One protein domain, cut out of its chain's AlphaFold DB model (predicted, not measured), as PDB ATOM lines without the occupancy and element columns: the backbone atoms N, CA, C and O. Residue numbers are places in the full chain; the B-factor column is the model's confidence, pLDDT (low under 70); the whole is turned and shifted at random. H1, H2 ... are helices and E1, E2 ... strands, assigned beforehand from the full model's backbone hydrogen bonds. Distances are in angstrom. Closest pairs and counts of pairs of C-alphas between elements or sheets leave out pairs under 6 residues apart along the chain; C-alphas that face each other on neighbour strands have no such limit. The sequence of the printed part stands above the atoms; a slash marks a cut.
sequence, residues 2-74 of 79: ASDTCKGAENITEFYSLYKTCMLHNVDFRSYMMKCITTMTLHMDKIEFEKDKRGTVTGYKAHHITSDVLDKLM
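AT A GLANCE: This is residues 2 to 74 of the 79 residues of an uncharacterized protein of Ruminobacter amylophilus (UniProt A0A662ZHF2). The model is an open, flat frame: the long helix H1 and the shorter helix H2 meet at a corner through their link like a V, and beyond the far end of H2 a two-stranded hairpin, E1 and E2, makes a third side, with the space between the three sides left open. Residues 2 to 17 of H1 stick out free, and after the hairpin the printed part folds back towards H2, where the small helix H3 lies near it. The printed part has 73 residues with three named helices and two named strands, in the order H1, H2, E1, E2, H3; the sheet E1 - E2 is antiparallel and the class is mixed, helices and strands. The whole is loose, with a radius of gyration of the C-alphas of 14.5 A and spans of 43 by 32 by 17 A.

IN THESE COORDINATES: Find C-alpha 2 at (274.188, 157.039, 400.965); from there H1, residues 2 to 24, runs 33.1 A from first to last C-alpha and ends at C-alpha 24, at (300.279, 172.311, 387.372). After residues 25 to 28, look for H2 at residues 29 to 42, 19.9 A long. Read on past residues 43 to 46 to the strand E1, residues 47 to 51, which is 12.4 A long. Residues 52 to 56 follow, and then comes E2, residues 57 to 63, 14.5 A long. Past residues 64 to 66 you reach H3, residues 67 to 71, which is 5.8 A long and ends at C-alpha 71, at (288.209, 185.251, 384.701). Residues 72 to 74 close the printed part.

HOW THE PARTS SIT: Start at the first corner. H1 and H2 only just touch, with 3 pairs of C-alphas within 8 A, and they touch only at the corner by their link. Their closest C-alphas are those of Cys 22 and Phe 29, 5.8 A apart. Only residues 19 to 23 of H1 and residue 29 of H2 take part. The two helices run opposite ways at a steep tilt of 65 degrees, and their centres are 17.2 A apart. In H1, H2 and H3 every O i to N i+4 pair is within hydrogen-bond range. Go on to E1 and E2, a hairpin of antiparallel neighbour strands with an angle of 147 degrees between their directions. C-alphas 47 and 63 face each other at 4.4 A, and C-alphas 51 and 57 do so at 4.6 A. Look at N 48 and O 62, within hydrogen-bond range at 2.8 A, and at N 50 and O 59, within range at 2.9 A. H1 is apart from E1, E2 and H3. H2 is apart from E2, and E1 is apart from H3. H3 touches no helix, but H2 and H3 are near each other, with 5 pairs of C-alphas within 10 A.

THE WHOLE: Look for the two C-alphas farthest apart at Asn 26, between H1 and H2, and Lys 53, between E1 and E2; they are 43.5 A apart. The first and last printed C-alphas, those of Ala 2 and Met 74, are 33.2 A apart. Without residues 2 to 17, which stand free, the body has 57 residues and spans 43 by 22 by 14 A. The printed part has no cut, and the four links, H1 to H2, H2 to E1, E1 to E2 and E2 to H3, are tight. The mean pLDDT of the printed part is 90.1. Look at residues 2 to 5 for low confidence: these four are under 70.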
ATOM      1  N   ALA A   2     273.319 157.349 402.121       54.78
ATOM      2  CA  ALA A   2     274.188 157.039 400.965       54.78
ATOM      3  C   ALA A   2     274.373 158.231 399.996       54.78
ATOM      4  O   ALA A   2     275.486 158.514 399.574       54.78
ATOM      5  N   SER A   3     273.295 158.977 399.719       60.38
ATOM      6  CA  SER A   3     273.311 160.203 398.895       60.38
ATOM      7  C   SER A   3     274.286 161.267 399.417       60.38
ATOM      8  O   SER A   3     275.016 161.879 398.645       60.38
ATOM      9  N   ASP A   4     274.312 161.474 400.734       62.44
ATOM     10  CA  ASP A   4     275.133 162.518 401.360       62.44
ATOM     11  C   ASP A   4     276.621 162.142 401.312       62.44
ATOM     12  O   ASP A   4     277.475 162.994 401.073       62.44
ATOM     13  N   THR A   5     276.923 160.844 401.444       68.75
ATOM     14  CA  THR A   5     278.273 160.297 401.263       68.75
ATOM     15  C   THR A   5     278.759 160.446 399.818       68.75
ATOM     16  O   THR A   5     279.912 160.819 399.609       68.75
ATOM     17  N   CYS A   6     277.898 160.207 398.820       71.56
ATOM     18  CA  CYS A   6     278.248 160.388 397.407       71.56
ATOM     19  C   CYS A   6     278.560 161.855 397.076       71.56
ATOM     20  O   CYS A   6     279.631 162.133 396.544       71.56
ATOM     21  N   LYS A   7     277.704 162.797 397.497       76.12
ATOM     22  CA  LYS A   7     277.953 164.240 397.315       76.12
ATOM     23  C   LYS A   7     279.234 164.709 398.009       76.12
ATOM     24  O   LYS A   7     279.975 165.526 397.473       76.12
ATOM     25  N   GLY A   8     279.520 164.182 399.201       81.38
ATOM     26  CA  GLY A   8     280.773 164.467 399.900       81.38
ATOM     27  C   GLY A   8     282.004 164.023 399.104       81.38
ATOM     28  O   GLY A   8     282.970 164.778 398.997       81.38
ATOM     29  N   ALA A   9     281.963 162.828 398.510       85.38
ATOM     30  CA  ALA A   9     283.052 162.308 397.685       85.38
ATOM     31  C   ALA A   9     283.243 163.103 396.380       85.38
ATOM     32  O   ALA A   9     284.383 163.368 395.991       85.38
ATOM     33  N   GLU A  10     282.150 163.521 395.737       86.31
ATOM     34  CA  GLU A  10     282.172 164.394 394.554       86.31
ATOM     35  C   GLU A  10     282.854 165.732 394.876       86.31
ATOM     36  O   GLU A  10     283.854 166.075 394.246       86.31
ATOM     37  N   ASN A  11     282.428 166.409 395.949       86.25
ATOM     38  CA  ASN A  11     283.024 167.675 396.391       86.25
ATOM     39  C   ASN A  11     284.528 167.547 396.705       86.25
ATOM     40  O   ASN A  11     285.322 168.425 396.366       86.25
ATOM     41  N   ILE A  12     284.944 166.451 397.355       89.38
ATOM     42  CA  ILE A  12     286.366 166.191 397.641       89.38
ATOM     43  C   ILE A  12     287.150 165.987 396.339       89.38
ATOM     44  O   ILE A  12     288.274 166.478 396.213       89.38
ATOM     45  N   THR A  13     286.562 165.289 395.366       93.25
ATOM     46  CA  THR A  13     287.185 165.034 394.060       93.25
ATOM     47  C   THR A  13     287.368 166.328 393.268       93.25
ATOM     48  O   THR A  13     288.444 166.561 392.711       93.25
ATOM     49  N   GLU A  14     286.365 167.208 393.261       90.50
ATOM     50  CA  GLU A  14     286.463 168.540 392.655       90.50
ATOM     51  C   GLU A  14     287.560 169.380 393.319       90.50
ATOM     52  O   GLU A  14     288.422 169.941 392.637       90.50
ATOM     53  N   PHE A  15     287.600 169.400 394.655       91.19
ATOM     54  CA  PHE A  15     288.614 170.136 395.410       91.19
ATOM     55  C   PHE A  15     290.032 169.625 395.127       91.19
ATOM     56  O   PHE A  15     290.960 170.412 394.922       91.19
ATOM     57  N   TYR A  16     290.207 168.303 395.060       93.38
ATOM     58  CA  TYR A  16     291.484 167.695 394.697       93.38
ATOM     59  C   TYR A  16     291.893 168.034 393.257       93.38
ATOM     60  O   TYR A  16     293.058 168.339 392.999       93.38
ATOM     61  N   SER A  17     290.941 168.045 392.322       93.88
ATOM     62  CA  SER A  17     291.192 168.409 390.922       93.88
ATOM     63  C   SER A  17     291.636 169.871 390.789       93.88
ATOM     64  O   SER A  17     292.590 170.176 390.065       93.88
ATOM     65  N   LEU A  18     291.021 170.776 391.555       92.62
ATOM     66  CA  LEU A  18     291.420 172.181 391.636       92.62
ATOM     67  C   LEU A  18     292.825 172.346 392.234       92.62
ATOM     68  O   LEU A  18     293.641 173.097 391.696       92.62
ATOM     69  N   TYR A  19     293.137 171.603 393.299       94.31
ATOM     70  CA  TYR A  19     294.477 171.567 393.886       94.31
ATOM     71  C   TYR A  19     295.532 171.116 392.868       94.31
ATOM     72  O   TYR A  19     296.552 171.785 392.691       94.31
ATOM     73  N   LYS A  20     295.269 170.025 392.137       95.69
ATOM     74  CA  LYS A  20     296.159 169.524 391.078       95.69
ATOM     75  C   LYS A  20     296.359 170.537 389.952       95.69
ATOM     76  O   LYS A  20     297.482 170.666 389.470       95.69
ATOM     77  N   THR A  21     295.314 171.270 389.577       93.88
ATOM     78  CA  THR A  21     295.395 172.349 388.581       93.88
ATOM     79  C   THR A  21     296.284 173.489 389.079       93.88
ATOM     80  O   THR A  21     297.198 173.908 388.377       93.88
ATOM     81  N   CYS A  22     296.110 173.928 390.330       94.00
ATOM     82  CA  CYS A  22     296.977 174.948 390.922       94.00
ATOM     83  C   CYS A  22     298.449 174.509 390.933       94.00
ATOM     84  O   CYS A  22     299.317 175.285 390.541       94.00
ATOM     85  N   MET A  23     298.729 173.247 391.290       94.19
ATOM     86  CA  MET A  23     300.085 172.692 391.209       94.19
ATOM     87  C   MET A  23     300.649 172.724 389.782       94.19
ATOM     88  O   MET A  23     301.801 173.103 389.602       94.19
ATOM     89  N   LEU A  24     299.855 172.334 388.778       95.38
ATOM     90  CA  LEU A  24     300.279 172.311 387.372       95.38
ATOM     91  C   LEU A  24     300.687 173.704 386.873       95.38
ATOM     92  O   LEU A  24     301.646 173.833 386.117       95.38
ATOM     93  N   HIS A  25     299.978 174.739 387.321       92.81
ATOM     94  CA  HIS A  25     300.207 176.124 386.916       92.81
ATOM     95  C   HIS A  25     301.116 176.912 387.873       92.81
ATOM     96  O   HIS A  25     301.207 178.131 387.749       92.81
ATOM     97  N   ASN A  26     301.800 176.245 388.814       93.62
ATOM     98  CA  ASN A  26     302.655 176.881 389.828       93.62
ATOM     99  C   ASN A  26     301.937 177.979 390.643       93.62
ATOM    100  O   ASN A  26     302.526 178.998 391.003       93.62
ATOM    101  N   VAL A  27     300.654 177.770 390.937       94.00
ATOM    102  CA  VAL A  27     299.831 178.669 391.749       94.00
ATOM    103  C   VAL A  27     299.773 178.149 393.185       94.00
ATOM    104  O   VAL A  27     299.421 176.992 393.419       94.00
ATOM    105  N   ASP A  28     300.065 179.013 394.162       94.69
ATOM    106  CA  ASP A  28     299.876 178.687 395.577       94.69
ATOM    107  C   ASP A  28     298.386 178.482 395.882       94.69
ATOM    108  O   ASP A  28     297.581 179.420 395.870       94.69
ATOM    109  N   PHE A  29     298.018 177.232 396.166       93.75
ATOM    110  CA  PHE A  29     296.626 176.833 396.348       93.75
ATOM    111  C   PHE A  29     295.944 177.564 397.510       93.75
ATOM    112  O   PHE A  29     294.776 177.938 397.414       93.75
ATOM    113  N   ARG A  30     296.662 177.811 398.611       94.69
ATOM    114  CA  ARG A  30     296.093 178.479 399.789       94.69
ATOM    115  C   ARG A  30     295.721 179.926 399.476       94.69
ATOM    116  O   ARG A  30     294.615 180.362 399.794       94.69
ATOM    117  N   SER A  31     296.629 180.655 398.842       94.12
ATOM    118  CA  SER A  31     296.423 182.044 398.430       94.12
ATOM    119  C   SER A  31     295.333 182.148 397.368       94.12
ATOM    120  O   SER A  31     294.486 183.040 397.439       94.12
ATOM    121  N   TYR A  32     295.296 181.194 396.433       94.50
ATOM    122  CA  TYR A  32     294.223 181.064 395.452       94.50
ATOM    123  C   TYR A  32     292.849 180.895 396.119       94.50
ATOM    124  O   TYR A  32     291.934 181.673 395.852       94.50
ATOM    125  N   MET A  33     292.717 179.944 397.050       94.50
ATOM    126  CA  MET A  33     291.462 179.703 397.767       94.50
ATOM    127  C   MET A  33     291.004 180.938 398.548       94.50
ATOM    128  O   MET A  33     289.827 181.291 398.491       94.50
ATOM    129  N   MET A  34     291.927 181.634 399.220       94.56
ATOM    130  CA  MET A  34     291.612 182.890 399.908       94.56
ATOM    131  C   MET A  34     291.066 183.942 398.941       94.56
ATOM    132  O   MET A  34     290.029 184.540 399.219       94.56
ATOM    133  N   LYS A  35     291.703 184.126 397.779       94.19
ATOM    134  CA  LYS A  35     291.242 185.066 396.748       94.19
ATOM    135  C   LYS A  35     289.838 184.723 396.240       94.19
ATOM    136  O   LYS A  35     289.002 185.626 396.121       94.19
ATOM    137  N   CYS A  36     289.564 183.446 395.971       93.00
ATOM    138  CA  CYS A  36     288.243 182.982 395.545       93.00
ATOM    139  C   CYS A  36     287.181 183.262 396.615       93.00
ATOM    140  O   CYS A  36     286.171 183.893 396.313       93.00
ATOM    141  N   ILE A  37     287.439 182.888 397.873       92.94
ATOM    142  CA  ILE A  37     286.510 183.110 398.992       92.94
ATOM    143  C   ILE A  37     286.238 184.603 399.192       92.94
ATOM    144  O   ILE A  37     285.079 185.002 399.321       92.94
ATOM    145  N   THR A  38     287.277 185.442 399.180       94.94
ATOM    146  CA  THR A  38     287.122 186.898 399.301       94.94
ATOM    147  C   THR A  38     286.250 187.449 398.177       94.94
ATOM    148  O   THR A  38     285.308 188.188 398.446       94.94
ATOM    149  N   THR A  39     286.505 187.050 396.931       93.19
ATOM    150  CA  THR A  39     285.751 187.540 395.767       93.19
ATOM    151  C   THR A  39     284.294 187.081 395.797       93.19
ATOM    152  O   THR A  39     283.394 187.886 395.571       93.19
ATOM    153  N   MET A  40     284.038 185.817 396.140       90.62
ATOM    154  CA  MET A  40     282.674 185.304 396.302       90.62
ATOM    155  C   MET A  40     281.932 186.009 397.441       90.62
ATOM    156  O   MET A  40     280.754 186.312 397.299       90.62
ATOM    157  N   THR A  41     282.617 186.320 398.546       92.75
ATOM    158  CA  THR A  41     282.026 187.055 399.677       92.75
ATOM    159  C   THR A  41     281.646 188.481 399.281       92.75
ATOM    160  O   THR A  41     280.560 188.943 399.621       92.75
ATOM    161  N   LEU A  42     282.501 189.164 398.513       95.56
ATOM    162  CA  LEU A  42     282.231 190.512 397.994       95.56
ATOM    163  C   LEU A  42     281.046 190.566 397.020       95.56
ATOM    164  O   LEU A  42     280.472 191.633 396.822       95.56
ATOM    165  N   HIS A  43     280.697 189.435 396.410       94.69
ATOM    166  CA  HIS A  43     279.583 189.309 395.472       94.69
ATOM    167  C   HIS A  43     278.513 188.332 395.966       94.69
ATOM    168  O   HIS A  43     277.794 187.737 395.162       94.69
ATOM    169  N   MET A  44     278.409 188.147 397.286       92.12
ATOM    170  CA  MET A  44     277.459 187.207 397.884       92.12
ATOM    171  C   MET A  44     276.007 187.586 397.570       92.12
ATOM    172  O   MET A  44     275.169 186.704 397.404       92.12
ATOM    173  N   ASP A  45     275.725 188.881 397.409       94.56
ATOM    174  CA  ASP A  45     274.434 189.418 396.965       94.56
ATOM    175  C   ASP A  45     274.037 188.959 395.550       94.56
ATOM    176  O   ASP A  45     272.856 188.959 395.210       94.56
ATOM    177  N   LYS A  46     275.012 188.533 394.738       95.38
ATOM    178  CA  LYS A  46     274.821 188.068 393.357       95.38
ATOM    179  C   LYS A  46     274.788 186.547 393.229       95.38
ATOM    180  O   LYS A  46     274.679 186.053 392.104       95.38
ATOM    181  N   ILE A  47     274.916 185.802 394.328       94.00
ATOM    182  CA  ILE A  47     274.887 184.336 394.330       94.00
ATOM    183  C   ILE A  47     273.515 183.857 394.809       94.00
ATOM    184  O   ILE A  47     273.047 184.205 395.892       94.00
ATOM    185  N   GLU A  48     272.884 183.004 394.007       95.31
ATOM    186  CA  GLU A  48     271.667 182.297 394.376       95.31
ATOM    187  C   GLU A  48     271.997 180.908 394.919       95.31
ATOM    188  O   GLU A  48     272.644 180.085 394.267       95.31
ATOM    189  N   PHE A  49     271.469 180.628 396.105       93.12
ATOM    190  CA  PHE A  49     271.559 179.323 396.741       93.12
ATOM    191  C   PHE A  49     270.225 178.592 396.658       93.12
ATOM    192  O   PHE A  49     269.158 179.198 396.806       93.12
ATOM    193  N   GLU A  50     270.289 177.278 396.475       94.81
ATOM    194  CA  GLU A  50     269.141 176.412 396.704       94.81
ATOM    195  C   GLU A  50     268.797 176.428 398.189       94.81
ATOM    196  O   GLU A  50     269.686 176.374 399.046       94.81
ATOM    197  N   LYS A  51     267.502 176.512 398.492       94.88
ATOM    198  CA  LYS A  51     267.002 176.512 399.861       94.88
ATOM    199  C   LYS A  51     265.894 175.488 400.018       94.88
ATOM    200  O   LYS A  51     265.042 175.349 399.141       94.88
ATOM    201  N   ASP A  52     265.881 174.806 401.156       93.38
ATOM    202  CA  ASP A  52     264.748 173.971 401.536       93.38
ATOM    203  C   ASP A  52     263.527 174.824 401.943       93.38
ATOM    204  O   ASP A  52     263.575 176.056 402.015       93.38
ATOM    205  N   LYS A  53     262.408 174.164 402.270       93.56
ATOM    206  CA  LYS A  53     261.174 174.830 402.734       93.56
ATOM    207  C   LYS A  53     261.359 175.661 404.015       93.56
ATOM    208  O   LYS A  53     260.476 176.444 404.350       93.56
ATOM    209  N   ARG A  54     262.456 175.461 404.754       93.56
ATOM    210  CA  ARG A  54     262.802 176.176 405.991       93.56
ATOM    211  C   ARG A  54     263.771 177.335 405.737       93.56
ATOM    212  O   ARG A  54     264.077 178.072 406.669       93.56
ATOM    213  N   GLY A  55     264.227 177.517 404.497       89.88
ATOM    214  CA  GLY A  55     265.200 178.538 404.119       89.88
ATOM    215  C   GLY A  55     266.660 178.123 404.324       89.88
ATOM    216  O   GLY A  55     267.545 178.953 404.113       89.88
ATOM    217  N   THR A  56     266.930 176.871 404.707       91.06
ATOM    218  CA  THR A  56     268.292 176.345 404.880       91.06
ATOM    219  C   THR A  56     268.956 176.200 403.522       91.06
ATOM    220  O   THR A  56     268.357 175.617 402.622       91.06
ATOM    221  N   VAL A  57     270.191 176.683 403.372       89.94
ATOM    222  CA  VAL A  57     270.967 176.495 402.140       89.94
ATOM    223  C   VAL A  57     271.304 175.015 401.961       89.94
ATOM    224  O   VAL A  57     271.957 174.420 402.816       89.94
ATOM    225  N   THR A  58     270.866 174.429 400.848       88.94
ATOM    226  CA  THR A  58     271.096 173.011 400.511       88.94
ATOM    227  C   THR A  58     272.072 172.817 399.357       88.94
ATOM    228  O   THR A  58     272.530 171.697 399.134       88.94
ATOM    229  N   GLY A  59     272.393 173.884 398.628       87.56
ATOM    230  CA  GLY A  59     273.248 173.811 397.454       87.56
ATOM    231  C   GLY A  59     273.437 175.157 396.769       87.56
ATOM    232  O   GLY A  59     272.858 176.175 397.155       87.56
ATOM    233  N   TYR A  60     274.267 175.145 395.735       89.50
ATOM    234  CA  TYR A  60     274.423 176.251 394.797       89.50
ATOM    235  C   TYR A  60     273.355 176.152 393.703       89.50
ATOM    236  O   TYR A  60     273.097 175.058 393.210       89.50
ATOM    237  N   LYS A  61     272.756 177.285 393.314       92.69
ATOM    238  CA  LYS A  61     271.752 177.339 392.243       92.69
ATOM    239  C   LYS A  61     272.276 178.075 391.012       92.69
ATOM    240  O   LYS A  61     272.261 177.528 389.914       92.69
ATOM    241  N   ALA A  62     272.693 179.327 391.185       94.81
ATOM    242  CA  ALA A  62     273.143 180.191 390.097       94.81
ATOM    243  C   ALA A  62     273.960 181.375 390.635       94.81
ATOM    244  O   ALA A  62     273.979 181.641 391.837       94.81
ATOM    245  N   HIS A  63     274.596 182.133 389.745       94.38
ATOM    246  CA  HIS A  63     275.183 183.425 390.077       94.38
ATOM    247  C   HIS A  63     274.966 184.431 388.948       94.38
ATOM    248  O   HIS A  63     274.870 184.072 387.777       94.38
ATOM    249  N   HIS A  64     275.015 185.710 389.303       94.88
ATOM    250  CA  HIS A  64     275.021 186.839 388.371       94.88
ATOM    251  C   HIS A  64     276.339 187.631 388.451       94.88
ATOM    252  O   HIS A  64     276.396 188.823 388.149       94.88
ATOM    253  N   ILE A  65     277.414 186.974 388.901       93.44
ATOM    254  CA  ILE A  65     278.773 187.518 388.862       93.44
ATOM    255  C   ILE A  65     279.225 187.598 387.399       93.44
ATOM    256  O   ILE A  65     279.064 186.648 386.639       93.44
ATOM    257  N   THR A  66     279.777 188.744 387.009       93.06
ATOM    258  CA  THR A  66     280.263 189.008 385.649       93.06
ATOM    259  C   THR A  66     281.493 188.169 385.315       93.06
ATOM    260  O   THR A  66     282.363 188.004 386.175       93.06
ATOM    261  N   SER A  67     281.633 187.753 384.053       90.06
ATOM    262  CA  SER A  67     282.799 186.996 383.574       90.06
ATOM    263  C   SER A  67     284.123 187.698 383.879       90.06
ATOM    264  O   SER A  67     284.999 187.071 384.451       90.06
ATOM    265  N   ASP A  68     284.217 189.024 383.706       90.69
ATOM    266  CA  ASP A  68     285.423 189.810 384.032       90.69
ATOM    267  C   ASP A  68     285.946 189.621 385.468       90.69
ATOM    268  O   ASP A  68     287.130 189.826 385.748       90.69
ATOM    269  N   VAL A  69     285.059 189.300 386.414       91.81
ATOM    270  CA  VAL A  69     285.427 189.026 387.808       91.81
ATOM    271  C   VAL A  69     285.866 187.571 387.961       91.81
ATOM    272  O   VAL A  69     286.857 187.307 388.640       91.81
ATOM    273  N   LEU A  70     285.159 186.641 387.322       89.44
ATOM    274  CA  LEU A  70     285.444 185.205 387.382       89.44
ATOM    275  C   LEU A  70     286.724 184.834 386.626       89.44
ATOM    276  O   LEU A  70     287.509 184.030 387.118       89.44
ATOM    277  N   ASP A  71     287.002 185.477 385.497       88.62
ATOM    278  CA  ASP A  71     288.209 185.251 384.701       88.62
ATOM    279  C   ASP A  71     289.464 185.647 385.485       88.62
ATOM    280  O   ASP A  71     290.477 184.950 385.466       88.62
ATOM    281  N   LYS A  72     289.371 186.699 386.310       87.31
ATOM    282  CA  LYS A  72     290.445 187.080 387.242       87.31
ATOM    283  C   LYS A  72     290.693 186.037 388.327       87.31
ATOM    284  O   LYS A  72     291.754 186.085 388.960       87.31
ATOM    285  N   LEU A  73     289.742 185.139 388.592       89.69
ATOM    286  CA  LEU A  73     289.923 184.020 389.514       89.69
ATOM    287  C   LEU A  73     290.620 182.835 388.860       89.69
ATOM    288  O   LEU A  73     291.125 182.014 389.603       89.69
ATOM    289  N   MET A  74     290.727 182.759 387.532       85.81
ATOM    290  CA  MET A  74     291.388 181.659 386.827       85.81
ATOM    291  C   MET A  74     292.701 182.147 386.193       85.81
ATOM    292  O   MET A  74     292.748 182.422 384.997       85.81
TER     293      MET A  74